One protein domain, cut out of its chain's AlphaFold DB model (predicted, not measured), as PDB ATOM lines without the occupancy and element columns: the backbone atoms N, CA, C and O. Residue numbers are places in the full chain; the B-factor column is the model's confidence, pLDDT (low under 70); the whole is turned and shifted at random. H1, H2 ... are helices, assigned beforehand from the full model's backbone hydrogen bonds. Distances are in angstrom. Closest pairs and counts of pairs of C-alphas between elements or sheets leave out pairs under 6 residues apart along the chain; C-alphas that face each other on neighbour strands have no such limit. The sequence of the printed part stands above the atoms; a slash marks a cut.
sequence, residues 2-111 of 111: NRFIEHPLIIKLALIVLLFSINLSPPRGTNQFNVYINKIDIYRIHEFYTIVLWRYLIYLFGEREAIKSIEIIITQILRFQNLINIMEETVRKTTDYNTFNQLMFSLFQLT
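AT A GLANCE: This is residues 2 to 111 of the 111 residues of the protein "Hypothetical protein" of Rotaria sp. Silwood2 (UniProt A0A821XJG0). Two long helices, H3 and H4, meet near the end of H3 and the start of H4 as a V, and H2 packs along H3 to make a helical hairpin. Little H1 lies before H2, the loop residues 29 to 34 stick out, and H5 sits loosely near the far part of H4. The printed part has 110 residues, with five named helices in the order H1 H2 H3 H4 H5 and no named strand: the class is all helix. It is loose, with a radius of gyration of the C-alphas of 17.0 A, and only just flat, spanning 52 by 35 by 19 A.

HOW THE PARTS SIT: Start at H1, residues 2 to 5, close but not clearly touching H2, residues 8 to 24; their closest C-alphas, of Phe 4 and Ile 10, are 6.6 A apart. H2 touches H3, residues 39 to 61, at a shallow tilt of 27 degrees, opposite ways; look at Phe 20 and His 46, their closest C-alphas, 5.6 A apart. With residues 54 to 58 alone, H3 touches residues 63 to 70 of H4, residues 63 to 94, at a steep tilt of 46 degrees, opposite ways; the closest C-alphas, of Leu 57 and Ala 66, are 5.0 A apart. H2 and H4 are close but not clearly touching, with C-alphas 18 and 77, their closest, 6.6 A apart. H5, residues 102 to 109, is close but not clearly touching H4, and apart from H1, H2 and H3; its closest C-alpha to H4 is that of Phe 108, 7.8 A from that of Glu 88. Every O i to N i+4 pair is within hydrogen-bond range in H2, H3 and H5; H4 has 27 of 28, and H1 is too short for such a pair.

IN THESE COORDINATES: Find C-alpha 2 at (20.671, -27.919, 60.043), where H1 begins its 5.3 A. H2 covers 24.7 A from Pro 8, and H3 32.4 A from Lys 39. From C-alpha 63 at (21.905, -14.022, 47.408), H4 runs 46.4 A to Thr 94. H5 covers 10.1 A and ends at C-alpha 109, (16.983, -49.355, 35.122).

THE WHOLE: The two C-alphas farthest apart, of Gly 62 and Asn 98, are 53.0 A apart. The printed part has no cut; the link from H2 to H3, 14 residues, is long. The mean pLDDT of the printed part is 74.3, and residues 2, 23 to 38, 88 and 91 to 111 are under 70.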
ATOM      1  N   ASN A   2      21.747 -28.334  59.121       66.38
ATOM      2  CA  ASN A   2      20.671 -27.919  60.043       66.38
ATOM      3  C   ASN A   2      19.722 -26.853  59.466       66.38
ATOM      4  O   ASN A   2      18.515 -27.007  59.577       66.38
ATOM      5  N   ARG A   3      20.238 -25.869  58.716       71.75
ATOM      6  CA  ARG A   3      19.405 -24.853  58.043       71.75
ATOM      7  C   ARG A   3      18.380 -25.389  57.029       71.75
ATOM      8  O   ARG A   3      17.474 -24.669  56.643       71.75
ATOM      9  N   PHE A   4      18.547 -26.616  56.533       79.12
ATOM     10  CA  PHE A   4      17.595 -27.238  55.603       79.12
ATOM     11  C   PHE A   4      16.521 -28.054  56.331       79.12
ATOM     12  O   PHE A   4      15.491 -28.351  55.736       79.12
ATOM     13  N   ILE A   5      16.738 -28.393  57.608       78.94
ATOM     14  CA  ILE A   5      15.765 -29.119  58.440       78.94
ATOM     15  C   ILE A   5      14.538 -28.237  58.691       78.94
ATOM     16  O   ILE A   5      13.409 -28.706  58.594       78.94
ATOM     17  N   GLU A   6      14.761 -26.944  58.927       84.00
ATOM     18  CA  GLU A   6      13.704 -25.942  59.129       84.00
ATOM     19  C   GLU A   6      12.918 -25.633  57.841       84.00
ATOM     20  O   GLU A   6      11.796 -25.134  57.886       84.00
ATOM     21  N   HIS A   7      13.476 -25.984  56.679       86.38
ATOM     22  CA  HIS A   7      12.904 -25.692  55.366       86.38
ATOM     23  C   HIS A   7      12.861 -26.954  54.487       86.38
ATOM     24  O   HIS A   7      13.592 -27.055  53.493       86.38
ATOM     25  N   PRO A   8      11.966 -27.917  54.787       87.19
ATOM     26  CA  PRO A   8      11.906 -29.205  54.090       87.19
ATOM     27  C   PRO A   8      11.597 -29.070  52.592       87.19
ATOM     28  O   PRO A   8      11.916 -29.964  51.806       87.19
ATOM     29  N   LEU A   9      11.004 -27.949  52.171       89.88
ATOM     30  CA  LEU A   9      10.740 -27.659  50.762       89.88
ATOM     31  C   LEU A   9      12.032 -27.567  49.935       89.88
ATOM     32  O   LEU A   9      12.039 -28.016  48.792       89.88
ATOM     33  N   ILE A  10      13.133 -27.075  50.519       90.06
ATOM     34  CA  ILE A  10      14.443 -27.022  49.852       90.06
ATOM     35  C   ILE A  10      14.885 -28.433  49.462       90.06
ATOM     36  O   ILE A  10      15.317 -28.657  48.336       90.06
ATOM     37  N   ILE A  11      14.732 -29.392  50.379       88.38
ATOM     38  CA  ILE A  11      15.122 -30.788  50.156       88.38
ATOM     39  C   ILE A  11      14.243 -31.416  49.071       88.38
ATOM     40  O   ILE A  11      14.761 -32.071  48.170       88.38
ATOM     41  N   LYS A  12      12.925 -31.178  49.108       90.31
ATOM     42  CA  LYS A  12      11.992 -31.676  48.082       90.31
ATOM     43  C   LYS A  12      12.338 -31.142  46.691       90.31
ATOM     44  O   LYS A  12      12.414 -31.917  45.744       90.31
ATOM     45  N   LEU A  13      12.594 -29.840  46.573       91.88
ATOM     46  CA  LEU A  13      12.991 -29.214  45.311       91.88
ATOM     47  C   LEU A  13      14.352 -29.729  44.826       91.88
ATOM     48  O   LEU A  13      14.491 -30.068  43.656       91.88
ATOM     49  N   ALA A  14      15.334 -29.860  45.722       89.94
ATOM     50  CA  ALA A  14      16.644 -30.418  45.392       89.94
ATOM     51  C   ALA A  14      16.555 -31.876  44.901       89.94
ATOM     52  O   ALA A  14      17.246 -32.240  43.953       89.94
ATOM     53  N   LEU A  15      15.680 -32.695  45.495       87.62
ATOM     54  CA  LEU A  15      15.415 -34.065  45.043       87.62
ATOM     55  C   LEU A  15      14.778 -34.106  43.652       87.62
ATOM     56  O   LEU A  15      15.177 -34.922  42.828       87.62
ATOM     57  N   ILE A  16      13.824 -33.217  43.368       87.19
ATOM     58  CA  ILE A  16      13.222 -33.112  42.034       87.19
ATOM     59  C   ILE A  16      14.294 -32.747  41.002       87.19
ATOM     60  O   ILE A  16      14.436 -33.436  39.992       87.19
ATOM     61  N   VAL A  17      15.101 -31.718  41.283       88.38
ATOM     62  CA  VAL A  17      16.219 -31.315  40.414       88.38
ATOM     63  C   VAL A  17      17.181 -32.485  40.198       88.38
ATOM     64  O   VAL A  17      17.579 -32.741  39.063       88.38
ATOM     65  N   LEU A  18      17.506 -33.249  41.244       84.62
ATOM     66  CA  LEU A  18      18.353 -34.440  41.154       84.62
ATOM     67  C   LEU A  18      17.766 -35.515  40.227       84.62
ATOM     68  O   LEU A  18      18.463 -35.976  39.326       84.62
ATOM     69  N   LEU A  19      16.498 -35.891  40.417       81.12
ATOM     70  CA  LEU A  19      15.823 -36.908  39.603       81.12
ATOM     71  C   LEU A  19      15.855 -36.547  38.118       81.12
ATOM     72  O   LEU A  19      16.220 -37.370  37.278       81.12
ATOM     73  N   PHE A  20      15.534 -35.299  37.783       81.38
ATOM     74  CA  PHE A  20      15.576 -34.851  36.396       81.38
ATOM     75  C   PHE A  20      17.011 -34.718  35.863       81.38
ATOM     76  O   PHE A  20      17.249 -35.012  34.695       81.38
ATOM     77  N   SER A  21      17.988 -34.373  36.709       78.88
ATOM     78  CA  SER A  21      19.408 -34.329  36.318       78.88
ATOM     79  C   SER A  21      19.931 -35.712  35.921       78.88
ATOM     80  O   SER A  21      20.686 -35.831  34.957       78.88
ATOM     81  N   ILE A  22      19.508 -36.763  36.631       71.75
ATOM     82  CA  ILE A  22      19.850 -38.152  36.300       71.75
ATOM     83  C   ILE A  22      19.218 -38.546  34.957       71.75
ATOM     84  O   ILE A  22      19.925 -39.010  34.071       71.75
ATOM     85  N   ASN A  23      17.934 -38.252  34.742       66.25
ATOM     86  CA  ASN A  23      17.244 -38.552  33.476       66.25
ATOM     87  C   ASN A  23      17.813 -37.789  32.260       66.25
ATOM     88  O   ASN A  23      17.760 -38.251  31.114       66.25
ATOM     89  N   LEU A  24      18.378 -36.601  32.484       69.31
ATOM     90  CA  LEU A  24      19.060 -35.837  31.440       69.31
ATOM     91  C   LEU A  24      20.459 -36.374  31.135       69.31
ATOM     92  O   LEU A  24      20.921 -36.208  30.003       69.31
ATOM     93  N   SER A  25      21.099 -37.075  32.074       63.31
ATOM     94  CA  SER A  25      22.409 -37.673  31.835       63.31
ATOM     95  C   SER A  25      22.349 -38.703  30.688       63.31
ATOM     96  O   SER A  25      21.322 -39.359  30.477       63.31
ATOM     97  N   PRO A  26      23.381 -38.774  29.830       56.47
ATOM     98  CA  PRO A  26      23.402 -39.743  28.745       56.47
ATOM     99  C   PRO A  26      23.497 -41.164  29.328       56.47
ATOM    100  O   PRO A  26      24.351 -41.395  30.190       56.47
ATOM    101  N   PRO A  27      22.667 -42.116  28.863       57.19
ATOM    102  CA  PRO A  27      22.755 -43.492  29.323       57.19
ATOM    103  C   PRO A  27      24.136 -44.049  28.992       57.19
ATOM    104  O   PRO A  27      24.635 -43.934  27.866       57.19
ATOM    105  N   ARG A  28      24.788 -44.632  29.998       55.44
ATOM    106  CA  ARG A  28      26.119 -45.217  29.842       55.44
ATOM    107  C   ARG A  28      26.010 -46.484  28.991       55.44
ATOM    108  O   ARG A  28      25.520 -47.503  29.460       55.44
ATOM    109  N   GLY A  29      26.509 -46.429  27.754       48.50
ATOM    110  CA  GLY A  29      26.760 -47.622  26.933       48.50
ATOM    111  C   GLY A  29      25.730 -47.966  25.853       48.50
ATOM    112  O   GLY A  29      25.811 -49.052  25.291       48.50
ATOM    113  N   THR A  30      24.798 -47.077  25.502       46.06
ATOM    114  CA  THR A  30      23.835 -47.342  24.415       46.06
ATOM    115  C   THR A  30      23.857 -46.245  23.350       46.06
ATOM    116  O   THR A  30      23.591 -45.083  23.651       46.06
ATOM    117  N   ASN A  31      24.127 -46.618  22.091       46.94
ATOM    118  CA  ASN A  31      23.951 -45.765  20.909       46.94
ATOM    119  C   ASN A  31      22.476 -45.344  20.798       46.94
ATOM    120  O   ASN A  31      21.641 -46.129  20.356       46.94
ATOM    121  N   GLN A  32      22.132 -44.126  21.218       50.47
ATOM    122  CA  GLN A  32      20.737 -43.686  21.318       50.47
ATOM    123  C   GLN A  32      20.520 -42.288  20.731       50.47
ATOM    124  O   GLN A  32      20.238 -41.325  21.439       50.47
ATOM    125  N   PHE A  33      20.557 -42.191  19.400       45.09
ATOM    126  CA  PHE A  33      20.022 -41.026  18.682       45.09
ATOM    127  C   PHE A  33      18.497 -40.860  18.889       45.09
ATOM    128  O   PHE A  33      17.992 -39.743  18.850       45.09
ATOM    129  N   ASN A  34      17.768 -41.940  19.211       45.53
ATOM    130  CA  ASN A  34      16.308 -41.911  19.399       45.53
ATOM    131  C   ASN A  34      15.825 -41.487  20.800       45.53
ATOM    132  O   ASN A  34      14.634 -41.253  20.972       45.53
ATOM    133  N   VAL A  35      16.711 -41.341  21.794       52.72
ATOM    134  CA  VAL A  35      16.317 -40.906  23.155       52.72
ATOM    135  C   VAL A  35      16.395 -39.382  23.323       52.72
ATOM    136  O   VAL A  35      15.822 -38.825  24.254       52.72
ATOM    137  N   TYR A  36      17.017 -38.669  22.378       49.69
ATOM    138  CA  TYR A  36      17.184 -37.213  22.445       49.69
ATOM    139  C   TYR A  36      15.868 -36.434  22.240       49.69
ATOM    140  O   TYR A  36      15.654 -35.404  22.876       49.69
ATOM    141  N   ILE A  37      14.950 -36.948  21.410       51.31
ATOM    142  CA  ILE A  37      13.703 -36.253  21.032       51.31
ATOM    143  C   ILE A  37      12.716 -36.141  22.214       51.31
ATOM    144  O   ILE A  37      11.949 -35.187  22.274       51.31
ATOM    145  N   ASN A  38      12.804 -37.029  23.214       60.97
ATOM    146  CA  ASN A  38      11.926 -37.031  24.397       60.97
ATOM    147  C   ASN A  38      12.512 -36.320  25.637       60.97
ATOM    148  O   ASN A  38      11.908 -36.349  26.707       60.97
ATOM    149  N   LYS A  39      13.685 -35.676  25.527       71.94
ATOM    150  CA  LYS A  39      14.337 -34.998  26.666       71.94
ATOM    151  C   LYS A  39      14.000 -33.511  26.799       71.94
ATOM    152  O   LYS A  39      14.342 -32.919  27.818       71.94
ATOM    153  N   ILE A  40      13.313 -32.904  25.827       79.50
ATOM    154  CA  ILE A  40      12.951 -31.474  25.875       79.50
ATOM    155  C   ILE A  40      12.011 -31.166  27.044       79.50
ATOM    156  O   ILE A  40      12.249 -30.207  27.776       79.50
ATOM    157  N   ASP A  41      10.981 -31.981  27.263       81.62
ATOM    158  CA  ASP A  41      10.038 -31.742  28.362       81.62
ATOM    159  C   ASP A  41      10.693 -32.001  29.723       81.62
ATOM    160  O   ASP A  41      10.518 -31.224  30.660       81.62
ATOM    161  N   ILE A  42      11.547 -33.024  29.803       81.38
ATOM    162  CA  ILE A  42      12.380 -33.326  30.977       81.38
ATOM    163  C   ILE A  42      13.297 -32.136  31.297       81.38
ATOM    164  O   ILE A  42      13.394 -31.729  32.454       81.38
ATOM    165  N   TYR A  43      13.923 -31.541  30.279       85.12
ATOM    166  CA  TYR A  43      14.767 -30.356  30.426       85.12
ATOM    167  C   TYR A  43      13.969 -29.141  30.906       85.12
ATOM    168  O   TYR A  43      14.375 -28.483  31.857       85.12
ATOM    169  N   ARG A  44      12.802 -28.866  30.312       87.56
ATOM    170  CA  ARG A  44      11.941 -27.743  30.725       87.56
ATOM    171  C   ARG A  44      11.485 -27.872  32.174       87.56
ATOM    172  O   ARG A  44      11.468 -26.890  32.911       87.56
ATOM    173  N   ILE A  45      11.131 -29.086  32.593       87.62
ATOM    174  CA  ILE A  45      10.740 -29.359  33.976       87.62
ATOM    175  C   ILE A  45      11.944 -29.182  34.914       87.62
ATOM    176  O   ILE A  45      11.818 -28.538  35.958       87.62
ATOM    177  N   HIS A  46      13.118 -29.696  34.536       89.19
ATOM    178  CA  HIS A  46      14.363 -29.509  35.287       89.19
ATOM    179  C   HIS A  46      14.704 -28.029  35.483       89.19
ATOM    180  O   HIS A  46      14.950 -27.593  36.611       89.19
ATOM    181  N   GLU A  47      14.659 -27.252  34.404       92.31
ATOM    182  CA  GLU A  47      14.931 -25.817  34.403       92.31
ATOM    183  C   GLU A  47      13.951 -25.077  35.317       92.31
ATOM    184  O   GLU A  47      14.372 -24.317  36.193       92.31
ATOM    185  N   PHE A  48      12.652 -25.360  35.189       94.06
ATOM    186  CA  PHE A  48      11.620 -24.763  36.032       94.06
ATOM    187  C   PHE A  48      11.900 -24.987  37.523       94.06
ATOM    188  O   PHE A  48      11.952 -24.028  38.299       94.06
ATOM    189  N   TYR A  49      12.132 -26.235  37.939       93.06
ATOM    190  CA  TYR A  49      12.385 -26.540  39.348       93.06
ATOM    191  C   TYR A  49      13.721 -25.986  39.848       93.06
ATOM    192  O   TYR A  49      13.816 -25.591  41.011       93.06
ATOM    193  N   THR A  50      14.723 -25.879  38.975       93.00
ATOM    194  CA  THR A  50      16.000 -25.231  39.297       93.00
ATOM    195  C   THR A  50      15.804 -23.738  39.569       93.00
ATOM    196  O   THR A  50      16.299 -23.225  40.574       93.00
ATOM    197  N   ILE A  51      15.016 -23.043  38.740       95.81
ATOM    198  CA  ILE A  51      14.684 -21.624  38.936       95.81
ATOM    199  C   ILE A  51      13.888 -21.424  40.229       95.81
ATOM    200  O   ILE A  51      14.178 -20.498  40.992       95.81
ATOM    201  N   VAL A  52      12.902 -22.284  40.499       96.06
ATOM    202  CA  VAL A  52      12.101 -22.221  41.732       96.06
ATOM    203  C   VAL A  52      12.986 -22.415  42.962       96.06
ATOM    204  O   VAL A  52      12.910 -21.615  43.893       96.06
ATOM    205  N   LEU A  53      13.865 -23.423  42.955       94.81
ATOM    206  CA  LEU A  53      14.819 -23.669  44.037       94.81
ATOM    207  C   LEU A  53      15.723 -22.455  44.267       94.81
ATOM    208  O   LEU A  53      15.874 -22.009  45.402       94.81
ATOM    209  N   TRP A  54      16.284 -21.889  43.197       96.12
ATOM    210  CA  TRP A  54      17.155 -20.720  43.285       96.12
ATOM    211  C   TRP A  54      16.447 -19.507  43.893       96.12
ATOM    212  O   TRP A  54      16.929 -18.930  44.870       96.12
ATOM    213  N   ARG A  55      15.268 -19.154  43.369       96.19
ATOM    214  CA  ARG A  55      14.476 -18.026  43.881       96.19
ATOM    215  C   ARG A  55      14.074 -18.228  45.336       96.19
ATOM    216  O   ARG A  55      14.118 -17.279  46.113       96.19
ATOM    217  N   TYR A  56      13.719 -19.453  45.713       94.88
ATOM    218  CA  TYR A  56      13.344 -19.774  47.086       94.88
ATOM    219  C   TYR A  56      14.529 -19.653  48.055       94.88
ATOM    220  O   TYR A  56      14.380 -19.105  49.145       94.88
ATOM    221  N   LEU A  57      15.724 -20.082  47.641       94.56
ATOM    222  CA  LEU A  57      16.945 -19.915  48.432       94.56
ATOM    223  C   LEU A  57      17.331 -18.441  48.600       94.56
ATOM    224  O   LEU A  57      17.696 -18.045  49.705       94.56
ATOM    225  N   ILE A  58      17.217 -17.628  47.541       95.75
ATOM    226  CA  ILE A  58      17.436 -16.175  47.631       95.75
ATOM    227  C   ILE A  58      16.438 -15.547  48.603       95.75
ATOM    228  O   ILE A  58      16.838 -14.751  49.447       95.75
ATOM    229  N   TYR A  59      15.158 -15.904  48.499       95.00
ATOM    230  CA  TYR A  59      14.115 -15.361  49.367       95.00
ATOM    231  C   TYR A  59      14.381 -15.652  50.852       95.00
ATOM    232  O   TYR A  59      14.200 -14.771  51.685       95.00
ATOM    233  N   LEU A  60      14.837 -16.865  51.180       92.50
ATOM    234  CA  LEU A  60      15.075 -17.268  52.567       92.50
ATOM    235  C   LEU A  60      16.386 -16.738  53.152       92.50
ATOM    236  O   LEU A  60      16.422 -16.363  54.322       92.50
ATOM    237  N   PHE A  61      17.472 -16.748  52.377       92.31
ATOM    238  CA  PHE A  61      18.818 -16.533  52.922       92.31
ATOM    239  C   PHE A  61      19.544 -15.316  52.335       92.31
ATOM    240  O   PHE A  61      20.626 -14.959  52.801       92.31
ATOM    241  N   GLY A  62      18.978 -14.669  51.315       92.44
ATOM    242  CA  GLY A  62      19.673 -13.678  50.502       92.44
ATOM    243  C   GLY A  62      20.662 -14.316  49.523       92.44
ATOM    244  O   GLY A  62      21.026 -15.488  49.622       92.44
ATOM    245  N   GLU A  63      21.120 -13.532  48.549       90.81
ATOM    246  CA  GLU A  63      21.905 -14.022  47.408       90.81
ATOM    247  C   GLU A  63      23.202 -14.736  47.821       90.81
ATOM    248  O   GLU A  63      23.468 -15.863  47.401       90.81
ATOM    249  N   ARG A  64      23.990 -14.127  48.714       92.75
ATOM    250  CA  ARG A  64      25.294 -14.669  49.130       92.75
ATOM    251  C   ARG A  64      25.182 -16.041  49.795       92.75
ATOM    252  O   ARG A  64      25.992 -16.930  49.537       92.75
ATOM    253  N   GLU A  65      24.190 -16.221  50.661       91.25
ATOM    254  CA  GLU A  65      23.971 -17.486  51.365       91.25
ATOM    255  C   GLU A  65      23.209 -18.505  50.506       91.25
ATOM    256  O   GLU A  65      23.391 -19.717  50.680       91.25
ATOM    257  N   ALA A  66      22.419 -18.046  49.530       91.38
ATOM    258  CA  ALA A  66      21.811 -18.897  48.512       91.38
ATOM    259  C   ALA A  66      22.871 -19.571  47.631       91.38
ATOM    260  O   ALA A  66      22.774 -20.776  47.396       91.38
ATOM    261  N   ILE A  67      23.928 -18.853  47.231       92.31
ATOM    262  CA  ILE A  67      25.058 -19.427  46.473       92.31
ATOM    263  C   ILE A  67      25.698 -20.579  47.255       92.31
ATOM    264  O   ILE A  67      25.782 -21.700  46.753       92.31
ATOM    265  N   LYS A  68      26.046 -20.347  48.526       92.31
ATOM    266  CA  LYS A  68      26.580 -21.401  49.408       92.31
ATOM    267  C   LYS A  68      25.595 -22.561  49.579       92.31
ATOM    268  O   LYS A  68      25.989 -23.705  49.777       92.31
ATOM    269  N   SER A  69      24.288 -22.282  49.568       90.44
ATOM    270  CA  SER A  69      23.242 -23.316  49.650       90.44
ATOM    271  C   SER A  69      23.228 -24.211  48.433       90.44
ATOM    272  O   SER A  69      23.229 -25.431  48.597       90.44
ATOM    273  N   ILE A  70      23.274 -23.616  47.246       90.88
ATOM    274  CA  ILE A  70      23.385 -24.351  45.991       90.88
ATOM    275  C   ILE A  70      24.666 -25.180  45.960       90.88
ATOM    276  O   ILE A  70      24.600 -26.358  45.632       90.88
ATOM    277  N   GLU A  71      25.804 -24.619  46.363       90.44
ATOM    278  CA  GLU A  71      27.078 -25.341  46.378       90.44
ATOM    279  C   GLU A  71      27.017 -26.597  47.263       90.44
ATOM    280  O   GLU A  71      27.424 -27.688  46.850       90.44
ATOM    281  N   ILE A  72      26.426 -26.478  48.458       90.31
ATOM    282  CA  ILE A  72      26.199 -27.628  49.340       90.31
ATOM    283  C   ILE A  72      25.271 -28.643  48.668       90.31
ATOM    284  O   ILE A  72      25.583 -29.833  48.681       90.31
ATOM    285  N   ILE A  73      24.154 -28.205  48.081       89.31
ATOM    286  CA  ILE A  73      23.194 -29.090  47.405       89.31
ATOM    287  C   ILE A  73      23.874 -29.855  46.262       89.31
ATOM    288  O   ILE A  73      23.790 -31.082  46.228       89.31
ATOM    289  N   ILE A  74      24.607 -29.167  45.384       87.00
ATOM    290  CA  ILE A  74      25.353 -29.771  44.270       87.00
ATOM    291  C   ILE A  74      26.370 -30.788  44.794       87.00
ATOM    292  O   ILE A  74      26.440 -31.910  44.297       87.00
ATOM    293  N   THR A  75      27.122 -30.437  45.838       88.19
ATOM    294  CA  THR A  75      28.106 -31.346  46.439       88.19
ATOM    295  C   THR A  75      27.446 -32.630  46.947       88.19
ATOM    296  O   THR A  75      27.987 -33.721  46.759       88.19
ATOM    297  N   GLN A  76      26.271 -32.534  47.577       84.19
ATOM    298  CA  GLN A  76      25.535 -33.715  48.037       84.19
ATOM    299  C   GLN A  76      24.977 -34.538  46.878       84.19
ATOM    300  O   GLN A  76      25.052 -35.764  46.921       84.19
ATOM    301  N   ILE A  77      24.485 -33.880  45.828       83.06
ATOM    302  CA  ILE A  77      24.033 -34.535  44.596       83.06
ATOM    303  C   ILE A  77      25.166 -35.370  43.985       83.06
ATOM    304  O   ILE A  77      24.975 -36.555  43.720       83.06
ATOM    305  N   LEU A  78      26.360 -34.794  43.831       81.69
ATOM    306  CA  LEU A  78      27.519 -35.495  43.272       81.69
ATOM    307  C   LEU A  78      27.959 -36.676  44.148       81.69
ATOM    308  O   LEU A  78      28.265 -37.751  43.634       81.69
ATOM    309  N   ARG A  79      27.952 -36.512  45.479       81.44
ATOM    310  CA  ARG A  79      28.237 -37.614  46.416       81.44
ATOM    311  C   ARG A  79      27.230 -38.750  46.274       81.44
ATOM    312  O   ARG A  79      27.631 -39.909  46.264       81.44
ATOM    313  N   PHE A  80      25.947 -38.423  46.141       79.88
ATOM    314  CA  PHE A  80      24.891 -39.415  45.969       79.88
ATOM    315  C   PHE A  80      25.024 -40.160  44.637       79.88
ATOM    316  O   PHE A  80      24.972 -41.386  44.617       79.88
ATOM    317  N   GLN A  81      25.302 -39.449  43.541       73.94
ATOM    318  CA  GLN A  81      25.599 -40.069  42.246       73.94
ATOM    319  C   GLN A  81      26.817 -41.000  42.320       73.94
ATOM    320  O   GLN A  81      26.799 -42.087  41.747       73.94
ATOM    321  N   ASN A  82      27.867 -40.611  43.049       78.69
ATOM    322  CA  ASN A  82      29.035 -41.466  43.244       78.69
ATOM    323  C   ASN A  82      28.695 -42.742  44.033       78.69
ATOM    324  O   ASN A  82      29.127 -43.827  43.660       78.69
ATOM    325  N   LEU A  83      27.881 -42.631  45.088       77.69
ATOM    326  CA  LEU A  83      27.412 -43.791  45.850       77.69
ATOM    327  C   LEU A  83      26.572 -44.738  44.991       77.69
ATOM    328  O   LEU A  83      26.800 -45.943  45.045       77.69
ATOM    329  N   ILE A  84      25.666 -44.209  44.163       74.81
ATOM    330  CA  ILE A  84      24.899 -45.013  43.200       74.81
ATOM    331  C   ILE A  84      25.844 -45.783  42.272       74.81
ATOM    332  O   ILE A  84      25.669 -46.987  42.108       74.81
ATOM    333  N   ASN A  85      26.877 -45.130  41.727       71.38
ATOM    334  CA  ASN A  85      27.846 -45.788  40.844       71.38
ATOM    335  C   ASN A  85      28.595 -46.927  41.553       71.38
ATOM    336  O   ASN A  85      28.737 -48.014  40.998       71.38
ATOM    337  N   ILE A  86      29.051 -46.694  42.789       72.94
ATOM    338  CA  ILE A  86      29.747 -47.713  43.589       72.94
ATOM    339  C   ILE A  86      28.807 -48.886  43.892       72.94
ATOM    340  O   ILE A  86      29.219 -50.044  43.802       72.94
ATOM    341  N   MET A  87      27.544 -48.610  44.233       73.06
ATOM    342  CA  MET A  87      26.536 -49.647  44.457       73.06
ATOM    343  C   MET A  87      26.286 -50.461  43.189       73.06
ATOM    344  O   MET A  87      26.295 -51.684  43.259       73.06
ATOM    345  N   GLU A  88      26.124 -49.812  42.038       67.19
ATOM    346  CA  GLU A  88      25.929 -50.486  40.752       67.19
ATOM    347  C   GLU A  88      27.116 -51.405  40.415       67.19
ATOM    348  O   GLU A  88      26.929 -52.565  40.050       67.19
ATOM    349  N   GLU A  89      28.346 -50.923  40.602       70.19
ATOM    350  CA  GLU A  89      29.561 -51.706  40.363       70.19
ATOM    351  C   GLU A  89      29.684 -52.890  41.334       70.19
ATOM    352  O   GLU A  89      30.054 -53.996  40.935       70.19
ATOM    353  N   THR A  90      29.337 -52.681  42.604       74.06
ATOM    354  CA  THR A  90      29.366 -53.732  43.631       74.06
ATOM    355  C   THR A  90      28.309 -54.797  43.356       74.06
ATOM    356  O   THR A  90      28.609 -55.985  43.453       74.06
ATOM    357  N   VAL A  91      27.098 -54.391  42.959       64.94
ATOM    358  CA  VAL A  91      26.014 -55.302  42.557       64.94
ATOM    359  C   VAL A  91      26.449 -56.131  41.353       64.94
ATOM    360  O   VAL A  91      26.408 -57.354  41.431       64.94
ATOM    361  N   ARG A  92      26.981 -55.504  40.294       63.09
ATOM    362  CA  ARG A  92      27.495 -56.223  39.112       63.09
ATOM    363  C   ARG A  92      28.565 -57.263  39.461       63.09
ATOM    364  O   ARG A  92      28.606 -58.315  38.833       63.09
ATOM    365  N   LYS A  93      29.416 -56.985  40.455       63.84
ATOM    366  CA  LYS A  93      30.462 -57.906  40.937       63.84
ATOM    367  C   LYS A  93      29.940 -59.014  41.861       63.84
ATOM    368  O   LYS A  93      30.626 -60.018  42.012       63.84
ATOM    369  N   THR A  94      28.777 -58.837  42.494       60.88
ATOM    370  CA  THR A  94      28.198 -59.797  43.457       60.88
ATOM    371  C   THR A  94      27.096 -60.676  42.869       60.88
ATOM    372  O   THR A  94      26.783 -61.713  43.449       60.88
ATOM    373  N   THR A  95      26.519 -60.317  41.719       52.88
ATOM    374  CA  THR A  95      25.514 -61.138  41.029       52.88
ATOM    375  C   THR A  95      26.117 -62.378  40.367       52.88
ATOM    376  O   THR A  95      26.430 -62.372  39.180       52.88
ATOM    377  N   ASP A  96      26.168 -63.466  41.135       49.78
ATOM    378  CA  ASP A  96      25.635 -64.748  40.672       49.78
ATOM    379  C   ASP A  96      24.095 -64.625  40.577       49.78
ATOM    380  O   ASP A  96      23.424 -64.033  41.425       49.78
ATOM    381  N   TYR A  97      23.542 -65.138  39.487       49.56
ATOM    382  CA  TYR A  97      22.365 -64.643  38.755       49.56
ATOM    383  C   TYR A  97      20.974 -64.711  39.440       49.56
ATOM    384  O   TYR A  97      19.996 -64.250  38.858       49.56
ATOM    385  N   ASN A  98      20.823 -65.265  40.650       49.75
ATOM    386  CA  ASN A  98      19.520 -65.822  41.075       49.75
ATOM    387  C   ASN A  98      18.794 -65.142  42.252       49.75
ATOM    388  O   ASN A  98      17.702 -65.578  42.610       49.75
ATOM    389  N   THR A  99      19.329 -64.069  42.845       51.25
ATOM    390  CA  THR A  99      18.771 -63.531  44.111       51.25
ATOM    391  C   THR A  99      18.660 -62.009  44.170       51.25
ATOM    392  O   THR A  99      18.851 -61.412  45.227       51.25
ATOM    393  N   PHE A 100      18.351 -61.341  43.056       53.22
ATOM    394  CA  PHE A 100      18.186 -59.884  43.061       53.22
ATOM    395  C   PHE A 100      16.738 -59.458  42.790       53.22
ATOM    396  O   PHE A 100      16.170 -59.731  41.735       53.22
ATOM    397  N   ASN A 101      16.141 -58.792  43.786       53.94
ATOM    398  CA  ASN A 101      14.779 -58.260  43.765       53.94
ATOM    399  C   ASN A 101      14.550 -57.389  42.519       53.94
ATOM    400  O   ASN A 101      15.212 -56.364  42.343       53.94
ATOM    401  N   GLN A 102      13.550 -57.745  41.710       50.97
ATOM    402  CA  GLN A 102      13.122 -56.997  40.516       50.97
ATOM    403  C   GLN A 102      12.844 -55.508  40.807       50.97
ATOM    404  O   GLN A 102      13.035 -54.671  39.932       50.97
ATOM    405  N   LEU A 103      12.496 -55.164  42.054       43.59
ATOM    406  CA  LEU A 103      12.335 -53.786  42.533       43.59
ATOM    407  C   LEU A 103      13.636 -52.963  42.521       43.59
ATOM    408  O   LEU A 103      13.620 -51.797  42.125       43.59
ATOM    409  N   MET A 104      14.770 -53.556  42.910       52.12
ATOM    410  CA  MET A 104      16.071 -52.884  42.804       52.12
ATOM    411  C   MET A 104      16.470 -52.723  41.341       52.12
ATOM    412  O   MET A 104      16.958 -51.668  40.955       52.12
ATOM    413  N   PHE A 105      16.186 -53.722  40.505       50.47
ATOM    414  CA  PHE A 105      16.435 -53.628  39.070       50.47
ATOM    415  C   PHE A 105      15.611 -52.505  38.429       50.47
ATOM    416  O   PHE A 105      16.166 -51.699  37.696       50.47
ATOM    417  N   SER A 106      14.329 -52.354  38.782       46.88
ATOM    418  CA  SER A 106      13.518 -51.225  38.308       46.88
ATOM    419  C   SER A 106      14.015 -49.868  38.811       46.88
ATOM    420  O   SER A 106      13.950 -48.895  38.071       46.88
ATOM    421  N   LEU A 107      14.563 -49.793  40.028       46.00
ATOM    422  CA  LEU A 107      15.156 -48.556  40.550       46.00
ATOM    423  C   LEU A 107      16.474 -48.188  39.848       46.00
ATOM    424  O   LEU A 107      16.748 -47.003  39.696       46.00
ATOM    425  N   PHE A 108      17.254 -49.178  39.400       47.19
ATOM    426  CA  PHE A 108      18.514 -48.980  38.670       47.19
ATOM    427  C   PHE A 108      18.360 -48.911  37.141       47.19
ATOM    428  O   PHE A 108      19.263 -48.427  36.474       47.19
ATOM    429  N   GLN A 109      17.256 -49.403  36.568       40.34
ATOM    430  CA  GLN A 109      16.983 -49.355  35.122       40.34
ATOM    431  C   GLN A 109      16.056 -48.210  34.697       40.34
ATOM    432  O   GLN A 109      15.943 -47.931  33.506       40.34
ATOM    433  N   LEU A 110      15.381 -47.548  35.642       34.50
ATOM    434  CA  LEU A 110      14.708 -46.265  35.398       34.50
ATOM    435  C   LEU A 110      15.686 -45.070  35.439       34.50
ATOM    436  O   LEU A 110      15.253 -43.928  35.288       34.50
ATOM    437  N   THR A 111      16.981 -45.333  35.642       38.38
ATOM    438  CA  THR A 111      18.111 -44.394  35.544       38.38
ATOM    439  C   THR A 111      19.019 -44.780  34.390       38.38
ATOM    440  O   THR A 111      19.561 -43.862  33.740       38.38
TER     441      THR A 111